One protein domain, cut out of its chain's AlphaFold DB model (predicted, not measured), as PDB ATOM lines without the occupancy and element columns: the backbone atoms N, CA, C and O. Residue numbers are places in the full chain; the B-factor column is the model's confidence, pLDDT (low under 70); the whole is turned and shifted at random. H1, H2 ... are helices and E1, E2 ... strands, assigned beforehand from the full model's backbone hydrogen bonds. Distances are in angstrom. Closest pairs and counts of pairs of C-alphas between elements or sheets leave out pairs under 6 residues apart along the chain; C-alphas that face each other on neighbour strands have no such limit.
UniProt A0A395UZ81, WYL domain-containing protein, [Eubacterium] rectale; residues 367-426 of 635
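This is residues 367 to 426 of the 635 residues of the protein "WYL domain-containing protein" of [Eubacterium] rectale (UniProt A0A395UZ81). Two helices of similar length, H1 and H3, sit side by side and run opposite ways, with the short H2 at the turn between them; from this small helical body a loose arm, residues 411 to 425 with the strand E1 in it, sticks out and makes the length. The printed part has 60 residues, with three named helices and one named strand in the order H1, H2, H3, E1, and its class is mostly helix. It is loose, with a radius of gyration of the C-alphas of 13.8 A, and only just elongated, spanning 37 by 25 by 18 A.

H1 is residues 367 to 377, 15.2 A long, and begins at C-alpha 367 at (23.804, -40.977, 1.430). H2 is residues 381 to 384. H3, the longest helix, is residues 387 to 398, 16.2 A long, from C-alpha 387 at (3.835, -29.879, 3.880). E1 is residues 412 to 414 and ends at C-alpha 414 at (15.081, -42.668, -18.719).

H1 and H3 touch at a shallow tilt of 22 degrees, opposite ways; their closest C-alphas, of Cys 369 and Val 397, are 6.2 A apart. H2 is close to H1 but not clearly touching it, the closest C-alphas being those of Val 375 and Ala 381 at 6.6 A. H2 is also close to H3 but not clearly touching, with the closest C-alphas, of Ala 381 and Ile 390, 8.0 A apart. E1 is apart from H1, H2 and H3 and pairs with no named strand. In H1 and H3 every O i to N i+4 pair is within hydrogen-bond range; H2 is too short for such a pair, and its one O i to N i+3 pair is within range.

The two C-alphas farthest apart, of Gln 401 and Tyr 418, are 39.3 A apart. Without residues 411 to 425, which stand free, the body spans 28 by 27 by 16 A. The printed part has no cut; the link from H3 to E1 is long, with 13 residues, and the other two are tight. Mean pLDDT of the printed part is 78.2, and residues 398 to 403 and 419 to 426 are under 70.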
ATOM      1  N   MET A 367      24.556 -40.492   2.591       76.12
ATOM      2  CA  MET A 367      23.804 -40.977   1.430       76.12
ATOM      3  C   MET A 367      22.330 -41.251   1.746       76.12
ATOM      4  O   MET A 367      21.468 -40.847   0.968       76.12
ATOM      5  N   GLU A 368      22.014 -41.871   2.884       75.56
ATOM      6  CA  GLU A 368      20.626 -42.081   3.316       75.56
ATOM      7  C   GLU A 368      19.905 -40.749   3.550       75.56
ATOM      8  O   GLU A 368      18.785 -40.561   3.076       75.56
ATOM      9  N   CYS A 369      20.568 -39.777   4.181       76.81
ATOM     10  CA  CYS A 369      20.062 -38.414   4.328       76.81
ATOM     11  C   CYS A 369      19.852 -37.730   2.966       76.81
ATOM     12  O   CYS A 369      18.811 -37.109   2.749       76.81
ATOM     13  N   ARG A 370      20.793 -37.871   2.018       84.38
ATOM     14  CA  ARG A 370      20.646 -37.342   0.648       84.38
ATOM     15  C   ARG A 370      19.436 -37.965  -0.040       84.38
ATOM     16  O   ARG A 370      18.645 -37.247  -0.650       84.38
ATOM     17  N   TRP A 371      19.275 -39.281   0.070       86.06
ATOM     18  CA  TRP A 371      18.135 -40.004  -0.481       86.06
ATOM     19  C   TRP A 371      16.815 -39.533   0.141       86.06
ATOM     20  O   TRP A 371      15.883 -39.222  -0.598       86.06
ATOM     21  N   LEU A 372      16.748 -39.377   1.468       85.00
ATOM     22  CA  LEU A 372      15.562 -38.864   2.159       85.00
ATOM     23  C   LEU A 372      15.180 -37.464   1.680       85.00
ATOM     24  O   LEU A 372      14.025 -37.253   1.320       85.00
ATOM     25  N   ILE A 373      16.131 -36.525   1.614       88.31
ATOM     26  CA  ILE A 373      15.859 -35.177   1.089       88.31
ATOM     27  C   ILE A 373      15.370 -35.250  -0.361       88.31
ATOM     28  O   ILE A 373      14.389 -34.595  -0.697       88.31
ATOM     29  N   THR A 374      15.984 -36.099  -1.189       89.62
ATOM     30  CA  THR A 374      15.566 -36.305  -2.589       89.62
ATOM     31  C   THR A 374      14.118 -36.784  -2.678       89.62
ATOM     32  O   THR A 374      13.333 -36.240  -3.450       89.62
ATOM     33  N   VAL A 375      13.736 -37.774  -1.867       90.50
ATOM     34  CA  VAL A 375      12.366 -38.304  -1.830       90.50
ATOM     35  C   VAL A 375      11.382 -37.259  -1.306       90.50
ATOM     36  O   VAL A 375      10.300 -37.123  -1.862       90.50
ATOM     37  N   LEU A 376      11.754 -36.494  -0.275       90.75
ATOM     38  CA  LEU A 376      10.928 -35.428   0.308       90.75
ATOM     39  C   LEU A 376      10.784 -34.196  -0.602       90.75
ATOM     40  O   LEU A 376       9.936 -33.339  -0.350       90.75
ATOM     41  N   GLU A 377      11.634 -34.054  -1.617       88.19
ATOM     42  CA  GLU A 377      11.518 -33.036  -2.665       88.19
ATOM     43  C   GLU A 377      10.716 -33.508  -3.882       88.19
ATOM     44  O   GLU A 377      10.255 -32.669  -4.661       88.19
ATOM     45  N   ASP A 378      10.503 -34.818  -4.044       88.31
ATOM     46  CA  ASP A 378       9.660 -35.338  -5.116       88.31
ATOM     47  C   ASP A 378       8.182 -34.959  -4.861       88.31
ATOM     48  O   ASP A 378       7.664 -35.187  -3.761       88.31
ATOM     49  N   PRO A 379       7.451 -34.424  -5.864       86.44
ATOM     50  CA  PRO A 379       6.036 -34.076  -5.722       86.44
ATOM     51  C   PRO A 379       5.147 -35.215  -5.199       86.44
ATOM     52  O   PRO A 379       4.119 -34.957  -4.570       86.44
ATOM     53  N   LEU A 380       5.524 -36.475  -5.437       89.12
ATOM     54  CA  LEU A 380       4.793 -37.646  -4.956       89.12
ATOM     55  C   LEU A 380       4.848 -37.811  -3.431       89.12
ATOM     56  O   LEU A 380       3.966 -38.465  -2.874       89.12
ATOM     57  N   ALA A 381       5.799 -37.187  -2.723       91.25
ATOM     58  CA  ALA A 381       5.846 -37.218  -1.258       91.25
ATOM     59  C   ALA A 381       4.558 -36.668  -0.617       91.25
ATOM     60  O   ALA A 381       4.087 -37.196   0.394       91.25
ATOM     61  N   HIS A 382       3.929 -35.675  -1.253       90.25
ATOM     62  CA  HIS A 382       2.698 -35.027  -0.779       90.25
ATOM     63  C   HIS A 382       1.454 -35.944  -0.814       90.25
ATOM     64  O   HIS A 382       0.405 -35.628  -0.234       90.25
ATOM     65  N   ILE A 383       1.554 -37.111  -1.465       89.31
ATOM     66  CA  ILE A 383       0.530 -38.161  -1.387       89.31
ATOM     67  C   ILE A 383       0.442 -38.688   0.051       89.31
ATOM     68  O   ILE A 383      -0.659 -38.873   0.577       89.31
ATOM     69  N   PHE A 384       1.596 -38.894   0.688       87.44
ATOM     70  CA  PHE A 384       1.719 -39.560   1.984       87.44
ATOM     71  C   PHE A 384       1.864 -38.580   3.146       87.44
ATOM     72  O   PHE A 384       1.370 -38.853   4.238       87.44
ATOM     73  N   LEU A 385       2.511 -37.439   2.905       90.62
ATOM     74  CA  LEU A 385       2.886 -36.470   3.931       90.62
ATOM     75  C   LEU A 385       2.229 -35.110   3.672       90.62
ATOM     76  O   LEU A 385       1.905 -34.759   2.538       90.62
ATOM     77  N   THR A 386       1.989 -34.345   4.735       89.31
ATOM     78  CA  THR A 386       1.627 -32.924   4.630       89.31
ATOM     79  C   THR A 386       2.876 -32.060   4.481       89.31
ATOM     80  O   THR A 386       3.966 -32.476   4.870       89.31
ATOM     81  N   ASP A 387       2.718 -30.828   3.998       90.00
ATOM     82  CA  ASP A 387       3.835 -29.879   3.880       90.00
ATOM     83  C   ASP A 387       4.514 -29.636   5.235       90.00
ATOM     84  O   ASP A 387       5.736 -29.600   5.325       90.00
ATOM     85  N   ALA A 388       3.726 -29.573   6.315       90.56
ATOM     86  CA  ALA A 388       4.246 -29.461   7.675       90.56
ATOM     87  C   ALA A 388       5.101 -30.678   8.074       90.56
ATOM     88  O   ALA A 388       6.181 -30.508   8.631       90.56
ATOM     89  N   GLN A 389       4.655 -31.901   7.762       89.00
ATOM     90  CA  GLN A 389       5.427 -33.120   8.034       89.00
ATOM     91  C   GLN A 389       6.708 -33.180   7.196       89.00
ATOM     92  O   GLN A 389       7.757 -33.540   7.721       89.00
ATOM     93  N   ILE A 390       6.637 -32.804   5.916       90.75
ATOM     94  CA  ILE A 390       7.804 -32.742   5.029       90.75
ATOM     95  C   ILE A 390       8.830 -31.745   5.574       90.75
ATOM     96  O   ILE A 390      10.004 -32.092   5.667       90.75
ATOM     97  N   ASN A 391       8.397 -30.549   5.980       89.19
ATOM     98  CA  ASN A 391       9.288 -29.530   6.536       89.19
ATOM     99  C   ASN A 391       9.964 -30.016   7.822       89.19
ATOM    100  O   ASN A 391      11.184 -29.971   7.905       89.19
ATOM    101  N   VAL A 392       9.209 -30.603   8.760       85.94
ATOM    102  CA  VAL A 392       9.779 -31.181   9.992       85.94
ATOM    103  C   VAL A 392      10.813 -32.270   9.682       85.94
ATOM    104  O   VAL A 392      11.872 -32.313  10.305       85.94
ATOM    105  N   LEU A 393      10.541 -33.153   8.716       82.81
ATOM    106  CA  LEU A 393      11.490 -34.198   8.322       82.81
ATOM    107  C   LEU A 393      12.750 -33.616   7.669       82.81
ATOM    108  O   LEU A 393      13.849 -34.068   7.983       82.81
ATOM    109  N   LYS A 394      12.614 -32.602   6.806       84.06
ATOM    110  CA  LYS A 394      13.757 -31.908   6.193       84.06
ATOM    111  C   LYS A 394      14.606 -31.188   7.236       84.06
ATOM    112  O   LYS A 394      15.824 -31.335   7.214       84.06
ATOM    113  N   ASP A 395      13.975 -30.479   8.168       80.06
ATOM    114  CA  ASP A 395      14.663 -29.790   9.261       80.06
ATOM    115  C   ASP A 395      15.432 -30.791  10.132       80.06
ATOM    116  O   ASP A 395      16.613 -30.593  10.410       80.06
ATOM    117  N   ASN A 396      14.809 -31.922  10.478       72.69
ATOM    118  CA  ASN A 396      15.465 -32.988  11.238       72.69
ATOM    119  C   ASN A 396      16.686 -33.564  10.515       72.69
ATOM    120  O   ASN A 396      17.706 -33.780  11.161       72.69
ATOM    121  N   VAL A 397      16.609 -33.786   9.198       70.38
ATOM    122  CA  VAL A 397      17.746 -34.282   8.404       70.38
ATOM    123  C   VAL A 397      18.858 -33.229   8.298       70.38
ATOM    124  O   VAL A 397      20.032 -33.564   8.452       70.38
ATOM    125  N   ASN A 398      18.512 -31.953   8.111       65.88
ATOM    126  CA  ASN A 398      19.480 -30.850   8.048       65.88
ATOM    127  C   ASN A 398      20.188 -30.606   9.394       65.88
ATOM    128  O   ASN A 398      21.347 -30.191   9.423       65.88
ATOM    129  N   ASN A 399      19.526 -30.916  10.512       58.06
ATOM    130  CA  ASN A 399      20.086 -30.784  11.857       58.06
ATOM    131  C   ASN A 399      21.145 -31.851  12.204       58.06
ATOM    132  O   ASN A 399      21.837 -31.707  13.211       58.06
ATOM    133  N   VAL A 400      21.344 -32.886  11.371       58.16
ATOM    134  CA  VAL A 400      22.313 -33.984  11.607       58.16
ATOM    135  C   VAL A 400      23.789 -33.534  11.457       58.16
ATOM    136  O   VAL A 400      24.698 -34.352  11.486       58.16
ATOM    137  N   GLN A 401      24.088 -32.233  11.319       51.88
ATOM    138  CA  GLN A 401      25.439 -31.671  11.070       51.88
ATOM    139  C   GLN A 401      26.143 -32.216   9.810       51.88
ATOM    140  O   GLN A 401      27.307 -31.910   9.547       51.88
ATOM    141  N   LEU A 402      25.443 -32.996   8.990       56.59
ATOM    142  CA  LEU A 402      25.908 -33.437   7.689       56.59
ATOM    143  C   LEU A 402      25.461 -32.391   6.666       56.59
ATOM    144  O   LEU A 402      24.274 -32.121   6.527       56.59
ATOM    145  N   ASN A 403      26.404 -31.805   5.925       63.53
ATOM    146  CA  ASN A 403      26.061 -30.976   4.769       63.53
ATOM    147  C   ASN A 403      25.483 -31.885   3.666       63.53
ATOM    148  O   ASN A 403      26.241 -32.540   2.934       63.53
ATOM    149  N   VAL A 404      24.154 -31.992   3.626       71.12
ATOM    150  CA  VAL A 404      23.380 -32.912   2.785       71.12
ATOM    151  C   VAL A 404      22.681 -32.112   1.693       71.12
ATOM    152  O   VAL A 404      21.854 -31.255   1.970       71.12
ATOM    153  N   ASN A 405      22.987 -32.447   0.441       81.12
ATOM    154  CA  ASN A 405      22.247 -31.978  -0.729       81.12
ATOM    155  C   ASN A 405      21.482 -33.156  -1.345       81.12
ATOM    156  O   ASN A 405      21.994 -34.283  -1.291       81.12
ATOM    157  N   PRO A 406      20.316 -32.931  -1.977       86.75
ATOM    158  CA  PRO A 406      19.622 -33.981  -2.717       86.75
ATOM    159  C   PRO A 406      20.541 -34.641  -3.756       86.75
ATOM    160  O   PRO A 406      21.546 -34.077  -4.207       86.75
ATOM    161  N   ILE A 407      20.223 -35.881  -4.104       86.31
ATOM    162  CA  ILE A 407      20.840 -36.591  -5.219       86.31
ATOM    163  C   ILE A 407      20.444 -35.856  -6.495       86.31
ATOM    164  O   ILE A 407      19.264 -35.562  -6.702       86.31
ATOM    165  N   ASN A 408      21.418 -35.559  -7.358       85.06
ATOM    166  CA  ASN A 408      21.120 -34.934  -8.635       85.06
ATOM    167  C   ASN A 408      20.428 -35.934  -9.573       85.06
ATOM    168  O   ASN A 408      21.071 -36.599 -10.382       85.06
ATOM    169  N   MET A 409      19.103 -36.031  -9.486       84.62
ATOM    170  CA  MET A 409      18.312 -36.943 -10.315       84.62
ATOM    171  C   MET A 409      18.348 -36.589 -11.810       84.62
ATOM    172  O   MET A 409      18.029 -37.447 -12.629       84.62
ATOM    173  N   GLU A 410      18.789 -35.383 -12.187       81.50
ATOM    174  CA  GLU A 410      18.953 -34.984 -13.594       81.50
ATOM    175  C   GLU A 410      20.094 -35.741 -14.285       81.50
ATOM    176  O   GLU A 410      20.119 -35.820 -15.511       81.50
ATOM    177  N   CYS A 411      21.014 -36.352 -13.525       87.50
ATOM    178  CA  CYS A 411      22.027 -37.232 -14.107       87.50
ATOM    179  C   CYS A 411      21.468 -38.594 -14.553       87.50
ATOM    180  O   CYS A 411      22.184 -39.340 -15.220       87.50
ATOM    181  N   ILE A 412      20.218 -38.927 -14.198       90.00
ATOM    182  CA  ILE A 412      19.550 -40.176 -14.575       90.00
ATOM    183  C   ILE A 412      18.536 -39.904 -15.684       90.00
ATOM    184  O   ILE A 412      17.489 -39.286 -15.498       90.00
ATOM    185  N   ASN A 413      18.814 -40.471 -16.847       89.06
ATOM    186  CA  ASN A 413      18.016 -40.348 -18.044       89.06
ATOM    187  C   ASN A 413      17.284 -41.658 -18.358       89.06
ATOM    188  O   ASN A 413      17.867 -42.657 -18.787       89.06
ATOM    189  N   TYR A 414      15.962 -41.622 -18.213       88.62
ATOM    190  CA  TYR A 414      15.081 -42.668 -18.719       88.62
ATOM    191  C   TYR A 414      14.853 -42.474 -20.224       88.62
ATOM    192  O   TYR A 414      13.911 -41.797 -20.642       88.62
ATOM    193  N   TYR A 415      15.755 -43.002 -21.047       86.56
ATOM    194  CA  TYR A 415      15.867 -42.622 -22.463       86.56
ATOM    195  C   TYR A 415      14.734 -43.154 -23.352       86.56
ATOM    196  O   TYR A 415      14.516 -42.647 -24.442       86.56
ATOM    197  N   ASP A 416      13.968 -44.141 -22.908       86.00
ATOM    198  CA  ASP A 416      12.825 -44.748 -23.607       86.00
ATOM    199  C   ASP A 416      11.490 -44.547 -22.862       86.00
ATOM    200  O   ASP A 416      10.461 -45.098 -23.253       86.00
ATOM    201  N   ARG A 417      11.489 -43.708 -21.819       86.38
ATOM    202  CA  ARG A 417      10.271 -43.163 -21.208       86.38
ATOM    203  C   ARG A 417       9.684 -42.075 -22.108       86.38
ATOM    204  O   ARG A 417      10.427 -41.332 -22.753       86.38
ATOM    205  N   TYR A 418       8.359 -41.962 -22.131       79.44
ATOM    206  CA  TYR A 418       7.689 -40.840 -22.781       79.44
ATOM    207  C   TYR A 418       7.988 -39.541 -22.032       79.44
ATOM    208  O   TYR A 418       7.882 -39.464 -20.808       79.44
ATOM    209  N   ASN A 419       8.407 -38.523 -22.778       62.78
ATOM    210  CA  ASN A 419       8.843 -37.259 -22.214       62.78
ATOM    211  C   ASN A 419       7.607 -36.401 -21.913       62.78
ATOM    212  O   ASN A 419       6.918 -35.948 -22.824       62.78
ATOM    213  N   LEU A 420       7.321 -36.178 -20.628       54.56
ATOM    214  CA  LEU A 420       6.320 -35.196 -20.184       54.56
ATOM    215  C   LEU A 420       6.908 -33.779 -20.053       54.56
ATOM    216  O   LEU A 420       6.158 -32.822 -19.891       54.56
ATOM    217  N   ILE A 421       8.237 -33.645 -20.113       53.56
ATOM    218  CA  ILE A 421       8.979 -32.398 -19.901       53.56
ATOM    219  C   ILE A 421       9.966 -32.214 -21.058       53.56
ATOM    220  O   ILE A 421      10.663 -33.160 -21.437       53.56
ATOM    221  N   ASP A 422      10.007 -31.003 -21.615       52.88
ATOM    222  CA  ASP A 422      10.961 -30.620 -22.655       52.88
ATOM    223  C   ASP A 422      12.395 -30.679 -22.112       52.88
ATOM    224  O   ASP A 422      12.750 -30.003 -21.141       52.88
ATOM    225  N   ARG A 423      13.225 -31.521 -22.734       49.69
ATOM    226  CA  ARG A 423      14.590 -31.776 -22.274       49.69
ATOM    227  C   ARG A 423      15.561 -30.646 -22.593       49.69
ATOM    228  O   ARG A 423      16.628 -30.597 -21.982       49.69
ATOM    229  N   SER A 424      15.204 -29.723 -23.488       47.47
ATOM    230  CA  SER A 424      16.050 -28.562 -23.793       47.47
ATOM    231  C   SER A 424      16.239 -27.634 -22.589       47.47
ATOM    232  O   SER A 424      17.214 -26.889 -22.549       47.47
ATOM    233  N   ASN A 425      15.333 -27.710 -21.605       44.84
ATOM    234  CA  ASN A 425      15.306 -26.858 -20.417       44.84
ATOM    235  C   ASN A 425      15.635 -27.605 -19.112       44.84
ATOM    236  O   ASN A 425      15.417 -27.045 -18.035       44.84
ATOM    237  N   ILE A 426      16.169 -28.838 -19.167       46.28
ATOM    238  CA  ILE A 426      16.540 -29.597 -17.950       46.28
ATOM    239  C   ILE A 426      17.500 -28.788 -17.070       46.28
ATOM    240  O   ILE A 426      17.348 -28.781 -15.860       46.28
TER     241      ILE A 426